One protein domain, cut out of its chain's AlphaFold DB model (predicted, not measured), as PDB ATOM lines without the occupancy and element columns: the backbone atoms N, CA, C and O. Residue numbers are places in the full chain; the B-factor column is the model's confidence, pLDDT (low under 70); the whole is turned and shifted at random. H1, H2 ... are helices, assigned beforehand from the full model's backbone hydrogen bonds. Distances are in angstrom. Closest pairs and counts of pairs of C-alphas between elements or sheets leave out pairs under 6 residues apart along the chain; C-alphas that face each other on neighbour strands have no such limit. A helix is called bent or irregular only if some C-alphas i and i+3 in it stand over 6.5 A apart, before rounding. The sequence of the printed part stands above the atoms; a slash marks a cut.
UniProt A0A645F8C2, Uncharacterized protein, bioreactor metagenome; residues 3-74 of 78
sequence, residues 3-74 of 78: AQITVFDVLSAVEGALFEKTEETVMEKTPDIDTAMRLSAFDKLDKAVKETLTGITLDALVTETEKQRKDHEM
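What this domain is: This is residues 3 to 74 of the 78 residues of an uncharacterized protein of bioreactor metagenome (UniProt A0A645F8C2). A long, gently bent helix, H3, makes the greater part of a thin rod; the short helix H1 sits crosswise at its last residues, and the chain from H2 through residues 20 to 30 runs beside H3 to its far end. H4 carries the rod on past H1, and its residues 63 to 72, with 73 and 74, stick out free. The printed part has 72 residues with four named helices, in the order H1, H2, H3, H4, and no named strand; the class is all helix. The whole is extended, with a radius of gyration of the C-alphas of 18.1 A and spans of 62 by 23 by 16 A.

How they stand to each other: H1, residues 7 to 14, touches H3b, residues 43 to 54, the second arm of the bent helix H3, residues 31 to 54. Of H3b, residues 50 to 54 alone touch H1; the closest C-alphas of the two are those of Phe 8 and Leu 53, 4.7 A apart, and the lines of H1 and H3b are about perpendicular at 75 degrees. H2, residues 16 to 19, is close to H1 but not clearly touching, the closest C-alphas being those of Ser 12 and Phe 19, 7.1 A apart. H2 is also close to H3b but not clearly touching, with the C-alphas of Phe 19 and Asp 46 closest at 7.3 A. The first arm, H3a, residues 31 to 40, touches no helix and is apart from H1 and H2. H4, residues 58 to 72, is close to H1 but not clearly touching, the closest C-alphas being those of Val 7 and Leu 58, 6.5 A apart. H1 and H4 run opposite ways at a steep tilt of 67 degrees, only just short of about perpendicular. H4 is apart from H2, H3a and H3b. In H1, H3a, H3b and H4 every O i to N i+4 pair is within hydrogen-bond range; H2 is too short for such a pair, and its one O i to N i+3 pair is within range.

Where its parts are: H1 begins at C-alpha 7, (212.931, 198.809, 171.901), and is 11.0 A long from first to last C-alpha. H2 has four residues. H3 was assigned as one helix by its hydrogen bonds but is bent, with C-alphas 40 and 43 7.0 A apart; its arms stand at a shallow tilt of 29 degrees, and residues 41 and 42 belong to neither. H3a, 13.9 A, begins at C-alpha 31, (210.286, 228.951, 188.908), and H3b is 16.2 A long. H4 is 21.4 A long and ends at C-alpha 72, (202.711, 176.182, 176.246).

The domain as a whole: The C-alphas farthest apart, those of Lys 29 and Met 74, are 62.7 A from each other. Without the free residues 63 to 74 the body spans 49 by 20 by 12 A. The printed part has no cut. The link from H2 to H3, with 11 residues, is long; the links from H1 to H2 and from H3 to H4 are tight. The mean pLDDT of the printed part is 86.4, and residues 70 to 74 are under 70.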
ATOM      1  N   ALA A   3     220.044 192.040 166.266       72.19
ATOM      2  CA  ALA A   3     220.422 191.866 167.671       72.19
ATOM      3  C   ALA A   3     220.849 193.155 168.405       72.19
ATOM      4  O   ALA A   3     220.970 193.151 169.624       72.19
ATOM      5  N   GLN A   4     221.095 194.250 167.681       86.00
ATOM      6  CA  GLN A   4     221.489 195.547 168.243       86.00
ATOM      7  C   GLN A   4     220.349 196.570 168.228       86.00
ATOM      8  O   GLN A   4     220.542 197.668 168.731       86.00
ATOM      9  N   ILE A   5     219.196 196.235 167.635       94.75
ATOM     10  CA  ILE A   5     218.038 197.132 167.609       94.75
ATOM     11  C   ILE A   5     217.345 197.030 168.961       94.75
ATOM     12  O   ILE A   5     216.924 195.942 169.374       94.75
ATOM     13  N   THR A   6     217.240 198.161 169.644       96.50
ATOM     14  CA  THR A   6     216.585 198.269 170.944       96.50
ATOM     15  C   THR A   6     215.106 198.603 170.792       96.50
ATOM     16  O   THR A   6     214.659 199.107 169.760       96.50
ATOM     17  N   VAL A   7     214.325 198.349 171.839       95.19
ATOM     18  CA  VAL A   7     212.931 198.809 171.901       95.19
ATOM     19  C   VAL A   7     212.879 200.335 171.840       95.19
ATOM     20  O   VAL A   7     211.981 200.885 171.207       95.19
ATOM     21  N   PHE A   8     213.868 201.020 172.425       95.69
ATOM     22  CA  PHE A   8     213.999 202.470 172.301       95.69
ATOM     23  C   PHE A   8     214.157 202.915 170.840       95.69
ATOM     24  O   PHE A   8     213.474 203.848 170.428       95.69
ATOM     25  N   ASP A   9     214.988 202.243 170.036       94.25
ATOM     26  CA  ASP A   9     215.174 202.588 168.615       94.25
ATOM     27  C   ASP A   9     213.872 202.464 167.817       94.25
ATOM     28  O   ASP A   9     213.590 203.282 166.947       94.25
ATOM     29  N   VAL A  10     213.054 201.457 168.133       94.31
ATOM     30  CA  VAL A  10     211.753 201.269 167.484       94.31
ATOM     31  C   VAL A  10     210.768 202.345 167.929       94.31
ATOM     32  O   VAL A  10     210.205 203.037 167.086       94.31
ATOM     33  N   LEU A  11     210.569 202.515 169.240       94.12
ATOM     34  CA  LEU A  11     209.567 203.443 169.765       94.12
ATOM     35  C   LEU A  11     209.919 204.900 169.469       94.12
ATOM     36  O   LEU A  11     209.036 205.667 169.116       94.12
ATOM     37  N   SER A  12     211.191 205.290 169.537       93.12
ATOM     38  CA  SER A  12     211.600 206.659 169.197       93.12
ATOM     39  C   SER A  12     211.427 206.988 167.709       93.12
ATOM     40  O   SER A  12     211.265 208.157 167.365       93.12
ATOM     41  N   ALA A  13     211.414 205.981 166.830       92.06
ATOM     42  CA  ALA A  13     211.175 206.166 165.401       92.06
ATOM     43  C   ALA A  13     209.686 206.315 165.039       92.06
ATOM     44  O   ALA A  13     209.383 206.878 163.986       92.06
ATOM     45  N   VAL A  14     208.769 205.807 165.872       93.00
ATOM     46  CA  VAL A  14     207.322 205.794 165.576       93.00
ATOM     47  C   VAL A  14     206.471 206.638 166.529       93.00
ATOM     48  O   VAL A  14     205.423 207.124 166.121       93.00
ATOM     49  N   GLU A  15     206.929 206.866 167.759       86.69
ATOM     50  CA  GLU A  15     206.172 207.496 168.847       86.69
ATOM     51  C   GLU A  15     206.971 208.658 169.461       86.69
ATOM     52  O   GLU A  15     207.407 208.613 170.613       86.69
ATOM     53  N   GLY A  16     207.186 209.723 168.681       81.31
ATOM     54  CA  GLY A  16     207.987 210.880 169.108       81.31
ATOM     55  C   GLY A  16     207.486 211.541 170.399       81.31
ATOM     56  O   GLY A  16     208.292 211.870 171.267       81.31
ATOM     57  N   ALA A  17     206.163 211.633 170.572       85.38
ATOM     58  CA  ALA A  17     205.525 212.277 171.723       85.38
ATOM     59  C   ALA A  17     205.866 211.626 173.077       85.38
ATOM     60  O   ALA A  17     205.824 212.294 174.105       85.38
ATOM     61  N   LEU A  18     206.237 210.338 173.105       84.19
ATOM     62  CA  LEU A  18     206.632 209.649 174.344       84.19
ATOM     63  C   LEU A  18     207.971 210.132 174.910       84.19
ATOM     64  O   LEU A  18     208.260 209.887 176.079       84.19
ATOM     65  N   PHE A  19     208.798 210.768 174.080       85.94
ATOM     66  CA  PHE A  19     210.154 211.194 174.436       85.94
ATOM     67  C   PHE A  19     210.343 212.707 174.320       85.94
ATOM     68  O   PHE A  19     211.469 213.203 174.422       85.94
ATOM     69  N   GLU A  20     209.255 213.441 174.090       83.88
ATOM     70  CA  GLU A  20     209.257 214.891 174.166       83.88
ATOM     71  C   GLU A  20     209.438 215.336 175.615       83.88
ATOM     72  O   GLU A  20     208.922 214.732 176.557       83.88
ATOM     73  N   LYS A  21     210.200 216.415 175.796       78.88
ATOM     74  CA  LYS A  21     210.361 217.002 177.121       78.88
ATOM     75  C   LYS A  21     209.033 217.586 177.574       78.88
ATOM     76  O   LYS A  21     208.349 218.245 176.798       78.88
ATOM     77  N   THR A  22     208.723 217.399 178.854       80.44
ATOM     78  CA  THR A  22     207.561 218.049 179.464       80.44
ATOM     79  C   THR A  22     207.709 219.568 179.362       80.44
ATOM     80  O   THR A  22     208.764 220.108 179.702       80.44
ATOM     81  N   GLU A  23     206.662 220.242 178.883       74.38
ATOM     82  CA  GLU A  23     206.626 221.701 178.790       74.38
ATOM     83  C   GLU A  23     206.700 222.356 180.176       74.38
ATOM     84  O   GLU A  23     206.239 221.817 181.183       74.38
ATOM     85  N   GLU A  24     207.286 223.547 180.220       74.00
ATOM     86  CA  GLU A  24     207.381 224.358 181.430       74.00
ATOM     87  C   GLU A  24     205.988 224.895 181.779       74.00
ATOM     88  O   GLU A  24     205.348 225.567 180.970       74.00
ATOM     89  N   THR A  25     205.480 224.584 182.974       72.44
ATOM     90  CA  THR A  25     204.051 224.802 183.290       72.44
ATOM     91  C   THR A  25     203.815 226.001 184.193       72.44
ATOM     92  O   THR A  25     202.827 226.719 184.038       72.44
ATOM     93  N   VAL A  26     204.705 226.231 185.161       72.12
ATOM     94  CA  VAL A  26     204.538 227.285 186.178       72.12
ATOM     95  C   VAL A  26     205.743 228.211 186.275       72.12
ATOM     96  O   VAL A  26     205.814 229.016 187.204       72.12
ATOM     97  N   MET A  27     206.666 228.147 185.312       71.50
ATOM     98  CA  MET A  27     207.928 228.889 185.355       71.50
ATOM     99  C   MET A  27     207.746 230.403 185.521       71.50
ATOM    100  O   MET A  27     208.484 231.023 186.281       71.50
ATOM    101  N   GLU A  28     206.722 230.989 184.896       71.19
ATOM    102  CA  GLU A  28     206.441 232.429 184.993       71.19
ATOM    103  C   GLU A  28     205.987 232.879 186.391       71.19
ATOM    104  O   GLU A  28     206.176 234.037 186.763       71.19
ATOM    105  N   LYS A  29     205.368 231.986 187.174       74.38
ATOM    106  CA  LYS A  29     204.780 232.321 188.483       74.38
ATOM    107  C   LYS A  29     205.578 231.765 189.653       74.38
ATOM    108  O   LYS A  29     205.572 232.358 190.731       74.38
ATOM    109  N   THR A  30     206.202 230.601 189.489       81.75
ATOM    110  CA  THR A  30     206.931 229.914 190.560       81.75
ATOM    111  C   THR A  30     208.055 229.037 189.985       81.75
ATOM    112  O   THR A  30     207.921 227.812 189.916       81.75
ATOM    113  N   PRO A  31     209.184 229.649 189.581       82.81
ATOM    114  CA  PRO A  31     210.286 228.951 188.908       82.81
ATOM    115  C   PRO A  31     210.939 227.858 189.770       82.81
ATOM    116  O   PRO A  31     211.435 226.860 189.241       82.81
ATOM    117  N   ASP A  32     210.897 228.007 191.095       89.94
ATOM    118  CA  ASP A  32     211.463 227.035 192.034       89.94
ATOM    119  C   ASP A  32     210.676 225.716 192.038       89.94
ATOM    120  O   ASP A  32     211.270 224.639 192.077       89.94
ATOM    121  N   ILE A  33     209.341 225.789 191.950       86.88
ATOM    122  CA  ILE A  33     208.468 224.604 191.900       86.88
ATOM    123  C   ILE A  33     208.625 223.895 190.558       86.88
ATOM    124  O   ILE A  33     208.764 222.674 190.535       86.88
ATOM    125  N   ASP A  34     208.647 224.647 189.457       86.94
ATOM    126  CA  ASP A  34     208.859 224.084 188.119       86.94
ATOM    127  C   ASP A  34     210.205 223.340 188.044       86.94
ATOM    128  O   ASP A  34     210.277 222.175 187.648       86.94
ATOM    129  N   THR A  35     211.265 223.962 188.569       88.38
ATOM    130  CA  THR A  35     212.595 223.348 188.650       88.38
ATOM    131  C   THR A  35     212.610 222.113 189.548       88.38
ATOM    132  O   THR A  35     213.198 221.095 189.176       88.38
ATOM    133  N   ALA A  36     211.952 222.163 190.710       91.69
ATOM    134  CA  ALA A  36     211.849 221.015 191.603       91.69
ATOM    135  C   ALA A  36     211.119 219.840 190.935       91.69
ATOM    136  O   ALA A  36     211.596 218.709 191.031       91.69
ATOM    137  N   MET A  37     210.019 220.103 190.224       90.50
ATOM    138  CA  MET A  37     209.257 219.101 189.472       90.50
ATOM    139  C   MET A  37     210.095 218.472 188.358       90.50
ATOM    140  O   MET A  37     210.190 217.244 188.282       90.50
ATOM    141  N   ARG A  38     210.772 219.295 187.550       90.06
ATOM    142  CA  ARG A  38     211.640 218.827 186.466       90.06
ATOM    143  C   ARG A  38     212.748 217.911 186.983       90.06
ATOM    144  O   ARG A  38     212.830 216.760 186.571       90.06
ATOM    145  N   LEU A  39     213.542 218.379 187.946       91.62
ATOM    146  CA  LEU A  39     214.709 217.637 188.440       91.62
ATOM    147  C   LEU A  39     214.332 216.420 189.297       91.62
ATOM    148  O   LEU A  39     215.047 215.413 189.322       91.62
ATOM    149  N   SER A  40     213.244 216.516 190.064       93.62
ATOM    150  CA  SER A  40     212.898 215.486 191.048       93.62
ATOM    151  C   SER A  40     211.993 214.399 190.490       93.62
ATOM    152  O   SER A  40     212.035 213.292 191.034       93.62
ATOM    153  N   ALA A  41     211.218 214.695 189.442       91.38
ATOM    154  CA  ALA A  41     210.267 213.773 188.836       91.38
ATOM    155  C   ALA A  41     210.545 213.547 187.343       91.38
ATOM    156  O   ALA A  41     210.916 212.432 186.983       91.38
ATOM    157  N   PHE A  42     210.402 214.572 186.493       91.00
ATOM    158  CA  PHE A  42     210.396 214.385 185.032       91.00
ATOM    159  C   PHE A  42     211.733 213.875 184.488       91.00
ATOM    160  O   PHE A  42     211.767 212.809 183.884       91.00
ATOM    161  N   ASP A  43     212.852 214.519 184.824       91.00
ATOM    162  CA  ASP A  43     214.178 214.095 184.353       91.00
ATOM    163  C   ASP A  43     214.523 212.667 184.809       91.00
ATOM    164  O   ASP A  43     215.202 211.911 184.108       91.00
ATOM    165  N   LYS A  44     214.056 212.274 186.002       94.50
ATOM    166  CA  LYS A  44     214.268 210.918 186.522       94.50
ATOM    167  C   LYS A  44     213.420 209.896 185.782       94.50
ATOM    168  O   LYS A  44     213.921 208.809 185.500       94.50
ATOM    169  N   LEU A  45     212.165 210.232 185.492       93.38
ATOM    170  CA  LEU A  45     211.261 209.379 184.734       93.38
ATOM    171  C   LEU A  45     211.795 209.173 183.315       93.38
ATOM    172  O   LEU A  45     211.982 208.030 182.907       93.38
ATOM    173  N   ASP A  46     212.136 210.258 182.622       91.75
ATOM    174  CA  ASP A  46     212.664 210.235 181.257       91.75
ATOM    175  C   ASP A  46     213.925 209.374 181.171       91.75
ATOM    176  O   ASP A  46     214.067 208.521 180.290       91.75
ATOM    177  N   LYS A  47     214.832 209.547 182.140       93.62
ATOM    178  CA  LYS A  47     216.044 208.737 182.240       93.62
ATOM    179  C   LYS A  47     215.720 207.261 182.459       93.62
ATOM    180  O   LYS A  47     216.236 206.424 181.722       93.62
ATOM    181  N   ALA A  48     214.873 206.937 183.437       95.88
ATOM    182  CA  ALA A  48     214.537 205.555 183.770       95.88
ATOM    183  C   ALA A  48     213.848 204.833 182.602       95.88
ATOM    184  O   ALA A  48     214.186 203.688 182.294       95.88
ATOM    185  N   VAL A  49     212.923 205.508 181.914       94.19
ATOM    186  CA  VAL A  49     212.241 204.974 180.731       94.19
ATOM    187  C   VAL A  49     213.250 204.729 179.612       94.19
ATOM    188  O   VAL A  49     213.318 203.621 179.079       94.19
ATOM    189  N   LYS A  50     214.095 205.716 179.295       93.88
ATOM    190  CA  LYS A  50     215.103 205.585 178.238       93.88
ATOM    191  C   LYS A  50     216.103 204.466 178.517       93.88
ATOM    192  O   LYS A  50     216.376 203.668 177.621       93.88
ATOM    193  N   GLU A  51     216.640 204.392 179.733       96.31
ATOM    194  CA  GLU A  51     217.579 203.339 180.141       96.31
ATOM    195  C   GLU A  51     216.939 201.954 180.024       96.31
ATOM    196  O   GLU A  51     217.537 201.048 179.442       96.31
ATOM    197  N   THR A  52     215.694 201.813 180.489       96.44
ATOM    198  CA  THR A  52     214.942 200.556 180.400       96.44
ATOM    199  C   THR A  52     214.761 200.115 178.949       96.44
ATOM    200  O   THR A  52     215.092 198.986 178.599       96.44
ATOM    201  N   LEU A  53     214.281 201.006 178.079       95.31
ATOM    202  CA  LEU A  53     213.981 200.675 176.683       95.31
ATOM    203  C   LEU A  53     215.241 200.456 175.833       95.31
ATOM    204  O   LEU A  53     215.215 199.662 174.894       95.31
ATOM    205  N   THR A  54     216.346 201.131 176.164       95.56
ATOM    206  CA  THR A  54     217.649 200.925 175.507       95.56
ATOM    207  C   THR A  54     218.275 199.590 175.927       95.56
ATOM    208  O   THR A  54     218.990 198.965 175.151       95.56
ATOM    209  N   GLY A  55     217.996 199.121 177.149       95.38
ATOM    210  CA  GLY A  55     218.489 197.840 177.660       95.38
ATOM    211  C   GLY A  55     217.796 196.605 177.072       95.38
ATOM    212  O   GLY A  55     218.273 195.490 177.282       95.38
ATOM    213  N   ILE A  56     216.691 196.776 176.341       95.88
ATOM    214  CA  ILE A  56     215.904 195.675 175.773       95.88
ATOM    215  C   ILE A  56     216.098 195.656 174.260       95.88
ATOM    216  O   ILE A  56     215.751 196.615 173.573       95.88
ATOM    217  N   THR A  57     216.620 194.552 173.729       95.88
ATOM    218  CA  THR A  57     216.771 194.340 172.283       95.88
ATOM    219  C   THR A  57     215.593 193.562 171.707       95.88
ATOM    220  O   THR A  57     214.918 192.811 172.413       95.88
ATOM    221  N   LEU A  58     215.364 193.680 170.397       94.00
ATOM    222  CA  LEU A  58     214.373 192.845 169.708       94.00
ATOM    223  C   LEU A  58     214.691 191.348 169.833       94.00
ATOM    224  O   LEU A  58     213.783 190.533 169.956       94.00
ATOM    225  N   ASP A  59     215.974 190.989 169.870       93.44
ATOM    226  CA  ASP A  59     216.423 189.612 170.099       93.44
ATOM    227  C   ASP A  59     216.044 189.093 171.497       93.44
ATOM    228  O   ASP A  59     215.608 187.949 171.642       93.44
ATOM    229  N   ALA A  60     216.106 189.956 172.520       92.38
ATOM    230  CA  ALA A  60     215.619 189.623 173.855       92.38
ATOM    231  C   ALA A  60     214.105 189.348 173.854       92.38
ATOM    232  O   ALA A  60     213.664 188.402 174.505       92.38
ATOM    233  N   LEU A  61     213.317 190.110 173.083       93.19
ATOM    234  CA  LEU A  61     211.873 189.874 172.940       93.19
ATOM    235  C   LEU A  61     211.566 188.564 172.205       93.19
ATOM    236  O   LEU A  61     210.666 187.829 172.614       93.19
ATOM    237  N   VAL A  62     212.317 188.242 171.148       92.50
ATOM    238  CA  VAL A  62     212.191 186.958 170.436       92.50
ATOM    239  C   VAL A  62     212.532 185.802 171.374       92.50
ATOM    240  O   VAL A  62     211.755 184.860 171.501       92.50
ATOM    241  N   THR A  63     213.647 185.903 172.094       91.31
ATOM    242  CA  THR A  63     214.070 184.890 173.068       91.31
ATOM    243  C   THR A  63     213.024 184.688 174.161       91.31
ATOM    244  O   THR A  63     212.726 183.551 174.523       91.31
ATOM    245  N   GLU A  64     212.448 185.769 174.688       92.06
ATOM    246  CA  GLU A  64     211.395 185.685 175.697       92.06
ATOM    247  C   GLU A  64     210.116 185.053 175.134       92.06
ATOM    248  O   GLU A  64     209.538 184.179 175.772       92.06
ATOM    249  N   THR A  65     209.735 185.394 173.900       91.19
ATOM    250  CA  THR A  65     208.596 184.774 173.203       91.19
ATOM    251  C   THR A  65     208.764 183.257 173.102       91.19
ATOM    252  O   THR A  65     207.845 182.508 173.425       91.19
ATOM    253  N   GLU A  66     209.948 182.784 172.716       89.75
ATOM    254  CA  GLU A  66     210.234 181.350 172.607       89.75
ATOM    255  C   GLU A  66     210.173 180.621 173.959       89.75
ATOM    256  O   GLU A  66     209.746 179.468 174.017       89.75
ATOM    257  N   LYS A  67     210.551 181.273 175.069       88.75
ATOM    258  CA  LYS A  67     210.388 180.687 176.413       88.75
ATOM    259  C   LYS A  67     208.916 180.509 176.771       88.75
ATOM    260  O   LYS A  67     208.532 179.424 177.193       88.75
ATOM    261  N   GLN A  68     208.102 181.541 176.549       85.81
ATOM    262  CA  GLN A  68     206.666 181.492 176.834       85.81
ATOM    263  C   GLN A  68     205.975 180.416 175.977       85.81
ATOM    264  O   GLN A  68     205.121 179.682 176.464       85.81
ATOM    265  N   ARG A  69     206.390 180.242 174.714       79.31
ATOM    266  CA  ARG A  69     205.878 179.171 173.840       79.31
ATOM    267  C   ARG A  69     206.244 177.771 174.320       79.31
ATOM    268  O   ARG A  69     205.389 176.897 174.280       79.31
ATOM    269  N   LYS A  70     207.466 177.546 174.811       62.88
ATOM    270  CA  LYS A  70     207.889 176.237 175.346       62.88
ATOM    271  C   LYS A  70     207.106 175.817 176.589       62.88
ATOM    272  O   LYS A  70     206.810 174.632 176.724       62.88
ATOM    273  N   ASP A  71     206.712 176.767 177.436       59.34
ATOM    274  CA  ASP A  71     205.797 176.499 178.554       59.34
ATOM    275  C   ASP A  71     204.388 176.105 178.072       59.34
ATOM    276  O   ASP A  71     203.702 175.323 178.730       59.34
ATOM    277  N   HIS A  72     203.972 176.569 176.889       56.53
ATOM    278  CA  HIS A  72     202.711 176.182 176.246       56.53
ATOM    279  C   HIS A  72     202.805 174.929 175.348       56.53
ATOM    280  O   HIS A  72     201.776 174.322 175.054       56.53
ATOM    281  N   GLU A  73     204.004 174.517 174.924       55.62
ATOM    282  CA  GLU A  73     204.247 173.402 173.990       55.62
ATOM    283  C   GLU A  73     204.738 172.107 174.678       55.62
ATOM    284  O   GLU A  73     205.074 171.142 173.990       55.62
ATOM    285  N   MET A  74     204.701 172.002 176.017       52.91
ATOM    286  CA  MET A  74     204.892 170.727 176.744       52.91
ATOM    287  C   MET A  74     203.704 169.752 176.584       52.91
ATOM    288  O   MET A  74     203.209 169.167 177.546       52.91
TER     289      MET A  74